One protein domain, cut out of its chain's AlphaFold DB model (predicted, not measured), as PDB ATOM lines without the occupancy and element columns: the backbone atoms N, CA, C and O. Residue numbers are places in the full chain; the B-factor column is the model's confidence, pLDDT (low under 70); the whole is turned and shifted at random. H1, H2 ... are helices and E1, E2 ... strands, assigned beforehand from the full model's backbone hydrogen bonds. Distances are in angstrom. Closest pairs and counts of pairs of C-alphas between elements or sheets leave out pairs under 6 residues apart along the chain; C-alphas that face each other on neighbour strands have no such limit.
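Overview. This is residues 147 to 248 of the 829 residues of the protein "OrfB_Zn_ribbon domain-containing protein" of Candidatus Lokiarchaeota archaeon (UniProt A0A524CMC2). A small hairpin, E1 and E2, lies at one end of a cluster of crossed helices, where H4 crosses long H1 and both H2 and H3 pack on these two. The 102 printed residues hold H1, E1, E2, H2, H3, H4 in that order, mostly helix. The whole is compact, radius of gyration of the C-alphas 14.5 A, spanning 46 by 35 by 24 A.

Arrangement. E1, residues 175 to 180, and E2, residues 185 to 190, are antiparallel; N 178 and O 187, 2.8 A apart, are within hydrogen-bond range. H1, residues 147 to 171, touches H4, residues 230 to 247, about perpendicular at 79 degrees; the closest C-alphas, Leu 159 and His 236, are 6.4 A apart. H2, residues 191 to 201, and H3, residues 207 to 216, are apart. O i to N i+4 pairs are within range throughout H1 and H2, 4 of 6 in H3, 13 of 14 in H4.

Along the chain. H1 runs 36.2 A from C-alpha 147 at (18.371, 0.317, -30.878). H4 runs 26.6 A to C-alpha 247 at (8.069, 13.979, -55.148).

Size, cuts and confidence. The printed part has no cut. H3 to H4 is a long link. Residues 147, 180 to 185 and 223 have pLDDT under 70.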
ATOM      1  N   TYR A 147      19.376  -0.551 -31.511       69.00
ATOM      2  CA  TYR A 147      18.371   0.317 -30.878       69.00
ATOM      3  C   TYR A 147      18.022   1.537 -31.738       69.00
ATOM      4  O   TYR A 147      16.871   1.976 -31.751       69.00
ATOM      5  N   ALA A 148      19.002   2.085 -32.459       72.94
ATOM      6  CA  ALA A 148      18.778   3.206 -33.360       72.94
ATOM      7  C   ALA A 148      17.845   2.812 -34.515       72.94
ATOM      8  O   ALA A 148      16.909   3.550 -34.815       72.94
ATOM      9  N   VAL A 149      18.058   1.634 -35.110       71.38
ATOM     10  CA  VAL A 149      17.216   1.076 -36.176       71.38
ATOM     11  C   VAL A 149      15.838   0.703 -35.642       71.38
ATOM     12  O   VAL A 149      14.843   1.050 -36.262       71.38
ATOM     13  N   ARG A 150      15.734   0.131 -34.439       73.69
ATOM     14  CA  ARG A 150      14.446  -0.102 -33.770       73.69
ATOM     15  C   ARG A 150      13.631   1.187 -33.618       73.69
ATOM     16  O   ARG A 150      12.446   1.216 -33.935       73.69
ATOM     17  N   ASN A 151      14.247   2.257 -33.120       79.62
ATOM     18  CA  ASN A 151      13.558   3.540 -32.961       79.62
ATOM     19  C   ASN A 151      13.204   4.166 -34.317       79.62
ATOM     20  O   ASN A 151      12.170   4.820 -34.440       79.62
ATOM     21  N   TRP A 152      14.039   3.946 -35.334       85.81
ATOM     22  CA  TRP A 152      13.753   4.323 -36.715       85.81
ATOM     23  C   TRP A 152      12.540   3.559 -37.281       85.81
ATOM     24  O   TRP A 152      11.660   4.196 -37.851       85.81
ATOM     25  N   ILE A 153      12.409   2.254 -37.017       79.88
ATOM     26  CA  ILE A 153      11.221   1.450 -37.357       79.88
ATOM     27  C   ILE A 153       9.969   2.015 -36.672       79.88
ATOM     28  O   ILE A 153       8.999   2.342 -37.347       79.88
ATOM     29  N   ILE A 154      10.003   2.219 -35.346       81.62
ATOM     30  CA  ILE A 154       8.865   2.781 -34.585       81.62
ATOM     31  C   ILE A 154       8.417   4.116 -35.178       81.62
ATOM     32  O   ILE A 154       7.223   4.377 -35.323       81.62
ATOM     33  N   ARG A 155       9.378   4.980 -35.508       89.38
ATOM     34  CA  ARG A 155       9.112   6.270 -36.139       89.38
ATOM     35  C   ARG A 155       8.424   6.099 -37.493       89.38
ATOM     36  O   ARG A 155       7.453   6.804 -37.755       89.38
ATOM     37  N   ASN A 156       8.919   5.208 -38.344       89.62
ATOM     38  CA  ASN A 156       8.380   5.001 -39.686       89.62
ATOM     39  C   ASN A 156       6.976   4.405 -39.661       89.62
ATOM     40  O   ASN A 156       6.101   4.875 -40.381       89.62
ATOM     41  N   GLU A 157       6.720   3.453 -38.772       88.31
ATOM     42  CA  GLU A 157       5.385   2.881 -38.589       88.31
ATOM     43  C   GLU A 157       4.396   3.916 -38.059       88.31
ATOM     44  O   GLU A 157       3.282   4.024 -38.556       88.31
ATOM     45  N   ARG A 158       4.832   4.805 -37.162       90.44
ATOM     46  CA  ARG A 158       4.020   5.965 -36.773       90.44
ATOM     47  C   ARG A 158       3.713   6.897 -37.934       90.44
ATOM     48  O   ARG A 158       2.606   7.421 -37.998       90.44
ATOM     49  N   LEU A 159       4.672   7.134 -38.831       93.38
ATOM     50  CA  LEU A 159       4.419   7.920 -40.041       93.38
ATOM     51  C   LEU A 159       3.356   7.245 -40.915       93.38
ATOM     52  O   LEU A 159       2.474   7.947 -41.399       93.38
ATOM     53  N   LYS A 160       3.378   5.910 -41.050       92.81
ATOM     54  CA  LYS A 160       2.324   5.154 -41.748       92.81
ATOM     55  C   LYS A 160       0.965   5.295 -41.064       92.81
ATOM     56  O   LYS A 160      -0.018   5.568 -41.743       92.81
ATOM     57  N   THR A 161       0.899   5.151 -39.740       92.69
ATOM     58  CA  THR A 161      -0.344   5.337 -38.976       92.69
ATOM     59  C   THR A 161      -0.898   6.745 -39.170       92.69
ATOM     60  O   THR A 161      -2.065   6.908 -39.496       92.69
ATOM     61  N   ILE A 162      -0.049   7.769 -39.054       94.00
ATOM     62  CA  ILE A 162      -0.441   9.165 -39.274       94.00
ATOM     63  C   ILE A 162      -0.919   9.382 -40.715       94.00
ATOM     64  O   ILE A 162      -1.898  10.098 -40.917       94.00
ATOM     65  N   ALA A 163      -0.262   8.774 -41.707       95.00
ATOM     66  CA  ALA A 163      -0.700   8.831 -43.100       95.00
ATOM     67  C   ALA A 163      -2.109   8.238 -43.271       95.00
ATOM     68  O   ALA A 163      -2.960   8.887 -43.869       95.00
ATOM     69  N   ASN A 164      -2.386   7.075 -42.671       94.31
ATOM     70  CA  ASN A 164      -3.719   6.461 -42.674       94.31
ATOM     71  C   ASN A 164      -4.776   7.372 -42.057       94.31
ATOM     72  O   ASN A 164      -5.809   7.625 -42.672       94.31
ATOM     73  N   THR A 165      -4.512   7.907 -40.866       93.62
ATOM     74  CA  THR A 165      -5.449   8.811 -40.195       93.62
ATOM     75  C   THR A 165      -5.696  10.078 -41.029       93.62
ATOM     76  O   THR A 165      -6.828  10.552 -41.108       93.62
ATOM     77  N   LEU A 166      -4.670  10.616 -41.711       94.25
ATOM     78  CA  LEU A 166      -4.835  11.735 -42.651       94.25
ATOM     79  C   LEU A 166      -5.729  11.357 -43.836       94.25
ATOM     80  O   LEU A 166      -6.631  12.123 -44.156       94.25
ATOM     81  N   ILE A 167      -5.514  10.192 -44.453       94.38
ATOM     82  CA  ILE A 167      -6.341   9.697 -45.566       94.38
ATOM     83  C   ILE A 167      -7.807   9.571 -45.132       94.38
ATOM     84  O   ILE A 167      -8.697  10.005 -45.859       94.38
ATOM     85  N   VAL A 168      -8.069   9.052 -43.927       92.50
ATOM     86  CA  VAL A 168      -9.430   8.967 -43.368       92.50
ATOM     87  C   VAL A 168     -10.066  10.353 -43.261       92.50
ATOM     88  O   VAL A 168     -11.202  10.536 -43.691       92.50
ATOM     89  N   PHE A 169      -9.345  11.354 -42.747       91.56
ATOM     90  CA  PHE A 169      -9.883  12.713 -42.673       91.56
ATOM     91  C   PHE A 169     -10.082  13.366 -44.046       91.56
ATOM     92  O   PHE A 169     -11.058  14.091 -44.226       91.56
ATOM     93  N   LEU A 170      -9.188  13.115 -45.004       91.00
ATOM     94  CA  LEU A 170      -9.275  13.647 -46.367       91.00
ATOM     95  C   LEU A 170     -10.437  13.038 -47.167       91.00
ATOM     96  O   LEU A 170     -11.009  13.727 -48.008       91.00
ATOM     97  N   ASN A 171     -10.813  11.791 -46.867       90.38
ATOM     98  CA  ASN A 171     -11.974  11.111 -47.446       90.38
ATOM     99  C   ASN A 171     -13.282  11.359 -46.681       90.38
ATOM    100  O   ASN A 171     -14.354  11.041 -47.188       90.38
ATOM    101  N   SER A 172     -13.223  11.897 -45.460       84.81
ATOM    102  CA  SER A 172     -14.414  12.078 -44.634       84.81
ATOM    103  C   SER A 172     -15.233  13.293 -45.088       84.81
ATOM    104  O   SER A 172     -14.731  14.422 -45.030       84.81
ATOM    105  N   PRO A 173     -16.518  13.114 -45.454       78.31
ATOM    106  CA  PRO A 173     -17.428  14.228 -45.712       78.31
ATOM    107  C   PRO A 173     -17.917  14.892 -44.413       78.31
ATOM    108  O   PRO A 173     -18.625  15.897 -44.453       78.31
ATOM    109  N   GLN A 174     -17.572  14.336 -43.245       81.19
ATOM    110  CA  GLN A 174     -18.063  14.817 -41.960       81.19
ATOM    111  C   GLN A 174     -17.484  16.192 -41.624       81.19
ATOM    112  O   GLN A 174     -16.285  16.460 -41.783       81.19
ATOM    113  N   GLN A 175     -18.344  17.055 -41.088       83.00
ATOM    114  CA  GLN A 175     -17.903  18.299 -40.481       83.00
ATOM    115  C   GLN A 175     -17.457  18.056 -39.042       83.00
ATOM    116  O   GLN A 175     -18.111  17.336 -38.287       83.00
ATOM    117  N   GLN A 176     -16.363  18.697 -38.647       79.44
ATOM    118  CA  GLN A 176     -15.847  18.626 -37.292       79.44
ATOM    119  C   GLN A 176     -16.010  19.983 -36.608       79.44
ATOM    120  O   GLN A 176     -15.624  21.023 -37.148       79.44
ATOM    121  N   LYS A 177     -16.583  19.976 -35.398       79.75
ATOM    122  CA  LYS A 177     -16.689  21.176 -34.563       79.75
ATOM    123  C   LYS A 177     -15.316  21.527 -33.991       79.75
ATOM    124  O   LYS A 177     -14.702  20.731 -33.280       79.75
ATOM    125  N   ILE A 178     -14.840  22.731 -34.295       79.31
ATOM    126  CA  ILE A 178     -13.587  23.293 -33.790       79.31
ATOM    127  C   ILE A 178     -13.907  24.446 -32.845       79.31
ATOM    128  O   ILE A 178     -14.524  25.429 -33.246       79.31
ATOM    129  N   HIS A 179     -13.416  24.350 -31.608       73.38
ATOM    130  CA  HIS A 179     -13.535  25.417 -30.620       73.38
ATOM    131  C   HIS A 179     -12.321  26.359 -30.646       73.38
ATOM    132  O   HIS A 179     -11.236  26.027 -30.146       73.38
ATOM    133  N   TYR A 180     -12.495  27.576 -31.165       68.94
ATOM    134  CA  TYR A 180     -11.441  28.591 -31.193       68.94
ATOM    135  C   TYR A 180     -11.352  29.333 -29.855       68.94
ATOM    136  O   TYR A 180     -11.890  30.426 -29.687       68.94
ATOM    137  N   ARG A 181     -10.568  28.795 -28.910       46.28
ATOM    138  CA  ARG A 181     -10.408  29.337 -27.537       46.28
ATOM    139  C   ARG A 181     -10.144  30.848 -27.426       46.28
ATOM    140  O   ARG A 181     -10.465  31.441 -26.407       46.28
ATOM    141  N   LYS A 182      -9.495  31.469 -28.419       40.34
ATOM    142  CA  LYS A 182      -9.193  32.916 -28.408       40.34
ATOM    143  C   LYS A 182     -10.369  33.794 -28.826       40.34
ATOM    144  O   LYS A 182     -10.379  34.967 -28.476       40.34
ATOM    145  N   GLN A 183     -11.283  33.242 -29.612       55.00
ATOM    146  CA  GLN A 183     -12.448  33.941 -30.146       55.00
ATOM    147  C   GLN A 183     -13.724  33.536 -29.400       55.00
ATOM    148  O   GLN A 183     -14.697  34.270 -29.453       55.00
ATOM    149  N   GLY A 184     -13.705  32.410 -28.672       60.34
ATOM    150  CA  GLY A 184     -14.865  31.896 -27.942       60.34
ATOM    151  C   GLY A 184     -15.958  31.347 -28.860       60.34
ATOM    152  O   GLY A 184     -17.100  31.244 -28.434       60.34
ATOM    153  N   ILE A 185     -15.615  31.031 -30.112       66.75
ATOM    154  CA  ILE A 185     -16.560  30.631 -31.157       66.75
ATOM    155  C   ILE A 185     -16.315  29.165 -31.516       66.75
ATOM    156  O   ILE A 185     -15.168  28.757 -31.742       66.75
ATOM    157  N   ASP A 186     -17.401  28.400 -31.594       74.88
ATOM    158  CA  ASP A 186     -17.420  27.086 -32.228       74.88
ATOM    159  C   ASP A 186     -17.688  27.254 -33.719       74.88
ATOM    160  O   ASP A 186     -18.651  27.901 -34.129       74.88
ATOM    161  N   THR A 187     -16.832  26.672 -34.549       79.12
ATOM    162  CA  THR A 187     -17.017  26.666 -36.001       79.12
ATOM    163  C   THR A 187     -17.025  25.232 -36.493       79.12
ATOM    164  O   THR A 187     -16.146  24.444 -36.145       79.12
ATOM    165  N   SER A 188     -18.025  24.890 -37.299       83.00
ATOM    166  CA  SER A 188     -18.079  23.612 -38.000       83.00
ATOM    167  C   SER A 188     -17.320  23.744 -39.316       83.00
ATOM    168  O   SER A 188     -17.610  24.654 -40.094       83.00
ATOM    169  N   VAL A 189     -16.334  22.881 -39.558       81.94
ATOM    170  CA  VAL A 189     -15.569  22.875 -40.816       81.94
ATOM    171  C   VAL A 189     -15.522  21.469 -41.415       81.94
ATOM    172  O   VAL A 189     -15.412  20.501 -40.658       81.94
ATOM    173  N   PRO A 190     -15.583  21.315 -42.751       84.94
ATOM    174  CA  PRO A 190     -15.363  20.022 -43.394       84.94
ATOM    175  C   PRO A 190     -13.965  19.482 -43.074       84.94
ATOM    176  O   PRO A 190     -12.971  20.196 -43.246       84.94
ATOM    177  N   SER A 191     -13.886  18.226 -42.626       85.19
ATOM    178  CA  SER A 191     -12.625  17.603 -42.196       85.19
ATOM    179  C   SER A 191     -11.575  17.589 -43.310       85.19
ATOM    180  O   SER A 191     -10.424  17.959 -43.077       85.19
ATOM    181  N   SER A 192     -11.988  17.243 -44.531       86.12
ATOM    182  CA  SER A 192     -11.125  17.185 -45.714       86.12
ATOM    183  C   SER A 192     -10.518  18.545 -46.061       86.12
ATOM    184  O   SER A 192      -9.299  18.678 -46.156       86.12
ATOM    185  N   SER A 193     -11.355  19.580 -46.161       83.25
ATOM    186  CA  SER A 193     -10.937  20.955 -46.455       83.25
ATOM    187  C   SER A 193      -9.980  21.498 -45.390       83.25
ATOM    188  O   SER A 193      -8.928  22.048 -45.718       83.25
ATOM    189  N   TYR A 194     -10.297  21.266 -44.110       87.31
ATOM    190  CA  TYR A 194      -9.450  21.673 -42.992       87.31
ATOM    191  C   TYR A 194      -8.075  20.995 -43.041       87.31
ATOM    192  O   TYR A 194      -7.043  21.664 -42.924       87.31
ATOM    193  N   ILE A 195      -8.041  19.668 -43.214       89.69
ATOM    194  CA  ILE A 195      -6.783  18.920 -43.255       89.69
ATOM    195  C   ILE A 195      -5.960  19.313 -44.473       89.69
ATOM    196  O   ILE A 195      -4.767  19.551 -44.309       89.69
ATOM    197  N   LEU A 196      -6.568  19.449 -45.649       89.06
ATOM    198  CA  LEU A 196      -5.871  19.856 -46.865       89.06
ATOM    199  C   LEU A 196      -5.161  21.205 -46.676       89.06
ATOM    200  O   LEU A 196      -3.946  21.307 -46.879       89.06
ATOM    201  N   GLU A 197      -5.889  22.217 -46.197       86.12
ATOM    202  CA  GLU A 197      -5.350  23.558 -45.967       86.12
ATOM    203  C   GLU A 197      -4.239  23.556 -44.907       86.12
ATOM    204  O   GLU A 197      -3.164  24.132 -45.103       86.12
ATOM    205  N   HIS A 198      -4.473  22.904 -43.764       88.69
ATOM    206  CA  HIS A 198      -3.520  22.916 -42.658       88.69
ATOM    207  C   HIS A 198      -2.276  22.077 -42.952       88.69
ATOM    208  O   HIS A 198      -1.162  22.500 -42.615       88.69
ATOM    209  N   PHE A 199      -2.450  20.920 -43.591       91.75
ATOM    210  CA  PHE A 199      -1.363  20.037 -43.978       91.75
ATOM    211  C   PHE A 199      -0.474  20.723 -45.012       91.75
ATOM    212  O   PHE A 199       0.686  21.001 -44.702       91.75
ATOM    213  N   LEU A 200      -1.004  21.097 -46.181       89.06
ATOM    214  CA  LEU A 200      -0.210  21.714 -47.251       89.06
ATOM    215  C   LEU A 200       0.305  23.106 -46.871       89.06
ATOM    216  O   LEU A 200       1.461  23.439 -47.147       89.06
ATOM    217  N   GLY A 201      -0.489  23.892 -46.141       85.88
ATOM    218  CA  GLY A 201      -0.074  25.211 -45.660       85.88
ATOM    219  C   GLY A 201       0.952  25.170 -44.533       85.88
ATOM    220  O   GLY A 201       1.571  26.181 -44.183       85.88
ATOM    221  N   GLY A 202       1.176  23.990 -43.957       84.88
ATOM    222  CA  GLY A 202       2.082  23.806 -42.841       84.88
ATOM    223  C   GLY A 202       1.709  24.597 -41.604       84.88
ATOM    224  O   GLY A 202       2.593  25.069 -40.882       84.88
ATOM    225  N   LYS A 203       0.403  24.741 -41.395       85.00
ATOM    226  CA  LYS A 203      -0.198  25.328 -40.205       85.00
ATOM    227  C   LYS A 203      -0.279  24.253 -39.116       85.00
ATOM    228  O   LYS A 203      -0.214  23.055 -39.384       85.00
ATOM    229  N   SER A 204      -0.404  24.671 -37.860       82.88
ATOM    230  CA  SER A 204      -0.648  23.730 -36.763       82.88
ATOM    231  C   SER A 204      -2.013  23.067 -36.935       82.88
ATOM    232  O   SER A 204      -2.991  23.758 -37.224       82.88
ATOM    233  N   ILE A 205      -2.095  21.759 -36.713       86.19
ATOM    234  CA  ILE A 205      -3.370  21.038 -36.688       86.19
ATOM    235  C   ILE A 205      -4.039  21.251 -35.328       86.19
ATOM    236  O   ILE A 205      -3.375  21.266 -34.291       86.19
ATOM    237  N   HIS A 206      -5.353  21.468 -35.339       84.94
ATOM    238  CA  HIS A 206      -6.127  21.734 -34.139       84.94
ATOM    239  C   HIS A 206      -6.140  20.517 -33.204       84.94
ATOM    240  O   HIS A 206      -6.081  19.367 -33.642       84.94
ATOM    241  N   ARG A 207      -6.248  20.769 -31.893       82.44
ATOM    242  CA  ARG A 207      -6.138  19.727 -30.861       82.44
ATOM    243  C   ARG A 207      -7.160  18.602 -31.040       82.44
ATOM    244  O   ARG A 207      -6.824  17.459 -30.766       82.44
ATOM    245  N   GLU A 208      -8.367  18.922 -31.502       82.81
ATOM    246  CA  GLU A 208      -9.420  17.923 -31.741       82.81
ATOM    247  C   GLU A 208      -9.016  16.876 -32.788       82.81
ATOM    248  O   GLU A 208      -9.192  15.688 -32.547       82.81
ATOM    249  N   PHE A 209      -8.355  17.281 -33.874       86.06
ATOM    250  CA  PHE A 209      -7.807  16.339 -34.854       86.06
ATOM    251  C   PHE A 209      -6.614  15.570 -34.269       86.06
ATOM    252  O   PHE A 209      -6.525  14.355 -34.420       86.06
ATOM    253  N   LEU A 210      -5.725  16.252 -33.527       87.00
ATOM    254  CA  LEU A 210      -4.559  15.632 -32.870       87.00
ATOM    255  C   LEU A 210      -4.921  14.537 -31.857       87.00
ATOM    256  O   LEU A 210      -4.095  13.655 -31.614       87.00
ATOM    257  N   LYS A 211      -6.126  14.562 -31.272       86.44
ATOM    258  CA  LYS A 211      -6.600  13.487 -30.388       86.44
ATOM    259  C   LYS A 211      -6.662  12.152 -31.122       86.44
ATOM    260  O   LYS A 211      -6.143  11.182 -30.582       86.44
ATOM    261  N   GLN A 212      -7.206  12.118 -32.340       86.94
ATOM    262  CA  GLN A 212      -7.311  10.875 -33.104       86.94
ATOM    263  C   GLN A 212      -5.925  10.309 -33.429       86.94
ATOM    264  O   GLN A 212      -5.633   9.172 -33.082       86.94
ATOM    265  N   PHE A 213      -5.010  11.142 -33.940       89.62
ATOM    266  CA  PHE A 213      -3.617  10.729 -34.167       89.62
ATOM    267  C   PHE A 213      -2.949  10.183 -32.896       89.62
ATOM    268  O   PHE A 213      -2.188   9.220 -32.953       89.62
ATOM    269  N   SER A 214      -3.209  10.797 -31.737       87.00
ATOM    270  CA  SER A 214      -2.667  10.339 -30.454       87.00
ATOM    271  C   SER A 214      -3.253   9.003 -30.003       87.00
ATOM    272  O   SER A 214      -2.553   8.255 -29.323       87.00
ATOM    273  N   VAL A 215      -4.516   8.721 -30.327       87.69
ATOM    274  CA  VAL A 215      -5.157   7.430 -30.056       87.69
ATOM    275  C   VAL A 215      -4.547   6.360 -30.955       87.69
ATOM    276  O   VAL A 215      -4.086   5.340 -30.447       87.69
ATOM    277  N   ASP A 216      -4.435   6.641 -32.253       87.75
ATOM    278  CA  ASP A 216      -3.936   5.685 -33.245       87.75
ATOM    279  C   ASP A 216      -2.445   5.354 -33.032       87.75
ATOM    280  O   ASP A 216      -1.989   4.261 -33.349       87.75
ATOM    281  N   THR A 217      -1.673   6.272 -32.437       88.19
ATOM    282  CA  THR A 217      -0.229   6.102 -32.168       88.19
ATOM    283  C   THR A 217       0.117   5.741 -30.716       88.19
ATOM    284  O   THR A 217       1.298   5.750 -30.345       88.19
ATOM    285  N   LYS A 218      -0.898   5.418 -29.896       85.81
ATOM    286  CA  LYS A 218      -0.792   5.103 -28.454       85.81
ATOM    287  C   LYS A 218       0.053   3.863 -28.156       85.81
ATOM    288  O   LYS A 218       0.662   3.759 -27.090       85.81
ATOM    289  N   PHE A 219       0.072   2.916 -29.083       80.00
ATOM    290  CA  PHE A 219       0.917   1.735 -29.020       80.00
ATOM    291  C   PHE A 219       1.902   1.777 -30.182       80.00
ATOM    292  O   PHE A 219       1.549   2.158 -31.296       80.00
ATOM    293  N   ASN A 220       3.160   1.429 -29.918       80.44
ATOM    294  CA  ASN A 220       4.125   1.236 -30.996       80.44
ATOM    295  C   ASN A 220       3.938  -0.139 -31.655       80.44
ATOM    296  O   ASN A 220       3.235  -0.995 -31.122       80.44
ATOM    297  N   ILE A 221       4.610  -0.367 -32.788       72.56
ATOM    298  CA  ILE A 221       4.504  -1.630 -33.537       72.56
ATOM    299  C   ILE A 221       4.879  -2.881 -32.721       72.56
ATOM    300  O   ILE A 221       4.460  -3.982 -33.042       72.56
ATOM    301  N   PHE A 222       5.610  -2.721 -31.615       71.38
ATOM    302  CA  PHE A 222       5.974  -3.817 -30.714       71.38
ATOM    303  C   PHE A 222       4.982  -4.002 -29.550       71.38
ATOM    304  O   PHE A 222       5.327  -4.633 -28.553       71.38
ATOM    305  N   GLY A 223       3.795  -3.390 -29.621       68.62
ATOM    306  CA  GLY A 223       2.742  -3.485 -28.605       68.62
ATOM    307  C   GLY A 223       3.027  -2.715 -27.313       68.62
ATOM    308  O   GLY A 223       2.283  -2.834 -26.343       68.62
ATOM    309  N   GLN A 224       4.096  -1.914 -27.259       72.25
ATOM    310  CA  GLN A 224       4.412  -1.149 -26.056       72.25
ATOM    311  C   GLN A 224       3.616   0.150 -26.038       72.25
ATOM    312  O   GLN A 224       3.566   0.872 -27.038       72.25
ATOM    313  N   PHE A 225       3.056   0.467 -24.873       75.44
ATOM    314  CA  PHE A 225       2.438   1.760 -24.633       75.44
ATOM    315  C   PHE A 225       3.489   2.867 -24.739       75.44
ATOM    316  O   PHE A 225       4.492   2.868 -24.023       75.44
ATOM    317  N   ASP A 226       3.243   3.820 -25.628       72.50
ATOM    318  CA  ASP A 226       4.070   5.001 -25.806       72.50
ATOM    319  C   ASP A 226       3.127   6.167 -26.118       72.50
ATOM    320  O   ASP A 226       2.344   6.102 -27.059       72.50
ATOM    321  N   SER A 227       3.143   7.207 -25.284       76.19
ATOM    322  CA  SER A 227       2.211   8.337 -25.370       76.19
ATOM    323  C   SER A 227       2.930   9.538 -25.995       76.19
ATOM    324  O   SER A 227       3.488  10.365 -25.262       76.19
ATOM    325  N   PRO A 228       2.989   9.634 -27.340       77.88
ATOM    326  CA  PRO A 228       3.680  10.726 -28.001       77.88
ATOM    327  C   PRO A 228       2.995  12.057 -27.684       77.88
ATOM    328  O   PRO A 228       1.771  12.171 -27.656       77.88
ATOM    329  N   SER A 229       3.806  13.090 -27.467       79.56
ATOM    330  CA  SER A 229       3.293  14.451 -27.296       79.56
ATOM    331  C   SER A 229       2.645  14.972 -28.585       79.56
ATOM    332  O   SER A 229       2.999  14.556 -29.692       79.56
ATOM    333  N   TYR A 230       1.731  15.937 -28.463       80.00
ATOM    334  CA  TYR A 230       1.124  16.590 -29.628       80.00
ATOM    335  C   TYR A 230       2.167  17.275 -30.521       80.00
ATOM    336  O   TYR A 230       2.020  17.299 -31.741       80.00
ATOM    337  N   GLU A 231       3.252  17.779 -29.936       76.69
ATOM    338  CA  GLU A 231       4.380  18.361 -30.657       76.69
ATOM    339  C   GLU A 231       5.129  17.306 -31.473       76.69
ATOM    340  O   GLU A 231       5.471  17.553 -32.631       76.69
ATOM    341  N   TYR A 232       5.346  16.118 -30.898       81.81
ATOM    342  CA  TYR A 232       5.954  14.993 -31.605       81.81
ATOM    343  C   TYR A 232       5.108  14.601 -32.822       81.81
ATOM    344  O   TYR A 232       5.640  14.515 -33.931       81.81
ATOM    345  N   ILE A 233       3.790  14.456 -32.644       86.31
ATOM    346  CA  ILE A 233       2.843  14.149 -33.728       86.31
ATOM    347  C   ILE A 233       2.863  15.252 -34.794       86.31
ATOM    348  O   ILE A 233       3.028  14.966 -35.978       86.31
ATOM    349  N   SER A 234       2.773  16.522 -34.394       85.12
ATOM    350  CA  SER A 234       2.812  17.652 -35.328       85.12
ATOM    351  C   SER A 234       4.115  17.695 -36.135       85.12
ATOM    352  O   SER A 234       4.085  17.993 -37.331       85.12
ATOM    353  N   GLY A 235       5.248  17.347 -35.518       87.94
ATOM    354  CA  GLY A 235       6.530  17.201 -36.205       87.94
ATOM    355  C   GLY A 235       6.522  16.086 -37.255       87.94
ATOM    356  O   GLY A 235       7.021  16.293 -38.360       87.94
ATOM    357  N   HIS A 236       5.902  14.943 -36.950       90.12
ATOM    358  CA  HIS A 236       5.765  13.818 -37.885       90.12
ATOM    359  C   HIS A 236       4.872  14.169 -39.072       90.12
ATOM    360  O   HIS A 236       5.229  13.883 -40.210       90.12
ATOM    361  N   ILE A 237       3.770  14.877 -38.832       92.50
ATOM    362  CA  ILE A 237       2.902  15.397 -39.895       92.50
ATOM    363  C   ILE A 237       3.683  16.359 -40.802       92.50
ATOM    364  O   ILE A 237       3.626  16.259 -42.026       92.50
ATOM    365  N   GLY A 238       4.475  17.262 -40.213       90.69
ATOM    366  CA  GLY A 238       5.345  18.164 -40.966       90.69
ATOM    367  C   GLY A 238       6.407  17.433 -41.795       90.69
ATOM    368  O   GLY A 238       6.695  17.853 -42.916       90.69
ATOM    369  N   GLN A 239       6.967  16.341 -41.269       90.94
ATOM    370  CA  GLN A 239       7.883  15.473 -42.006       90.94
ATOM    371  C   GLN A 239       7.179  14.813 -43.194       90.94
ATOM    372  O   GLN A 239       7.696  14.891 -44.306       90.94
ATOM    373  N   LEU A 240       6.008  14.211 -42.970       92.19
ATOM    374  CA  LEU A 240       5.220  13.541 -44.004       92.19
ATOM    375  C   LEU A 240       4.909  14.501 -45.162       92.19
ATOM    376  O   LEU A 240       5.167  14.189 -46.321       92.19
ATOM    377  N   ARG A 241       4.483  15.729 -44.837       92.00
ATOM    378  CA  ARG A 241       4.268  16.802 -45.818       92.00
ATOM    379  C   ARG A 241       5.516  17.079 -46.648       92.00
ATOM    380  O   ARG A 241       5.434  17.203 -47.862       92.00
ATOM    381  N   ASN A 242       6.677  17.203 -46.011       89.00
ATOM    382  CA  ASN A 242       7.915  17.492 -46.733       89.00
ATOM    383  C   ASN A 242       8.334  16.329 -47.655       89.00
ATOM    384  O   ASN A 242       8.956  16.585 -48.682       89.00
ATOM    385  N   MET A 243       8.006  15.079 -47.305       89.12
ATOM    386  CA  MET A 243       8.265  13.910 -48.157       89.12
ATOM    387  C   MET A 243       7.407  13.940 -49.428       89.12
ATOM    388  O   MET A 243       7.939  13.741 -50.514       89.12
ATOM    389  N   ILE A 244       6.121  14.269 -49.287       89.25
ATOM    390  CA  ILE A 244       5.152  14.446 -50.385       89.25
ATOM    391  C   ILE A 244       5.606  15.573 -51.317       89.25
ATOM    392  O   ILE A 244       5.900  15.353 -52.487       89.25
ATOM    393  N   LEU A 245       5.841  16.769 -50.766       85.31
ATOM    394  CA  LEU A 245       6.254  17.939 -51.553       85.31
ATOM    395  C   LEU A 245       7.574  17.744 -52.322       85.31
ATOM    396  O   LEU A 245       7.833  18.476 -53.273       85.31
ATOM    397  N   LYS A 246       8.419  16.783 -51.923       83.94
ATOM    398  CA  LYS A 246       9.670  16.460 -52.621       83.94
ATOM    399  C   LYS A 246       9.455  15.607 -53.882       83.94
ATOM    400  O   LYS A 246      10.304  15.665 -54.765       83.94
ATOM    401  N   LYS A 247       8.366  14.829 -53.977       82.25
ATOM    402  CA  LYS A 247       8.069  13.979 -55.148       82.25
ATOM    403  C   LYS A 247       7.657  14.792 -56.378       82.25
ATOM    404  O   LYS A 247       7.947  14.377 -57.492       82.25
ATOM    405  N   GLY A 248       7.017  15.944 -56.178       81.38
ATOM    406  CA  GLY A 248       6.683  16.889 -57.250       81.38
ATOM    407  C   GLY A 248       5.449  16.542 -58.095       81.38
ATOM    408  O   GLY A 248       5.130  17.301 -58.998       81.38
TER     409      GLY A 248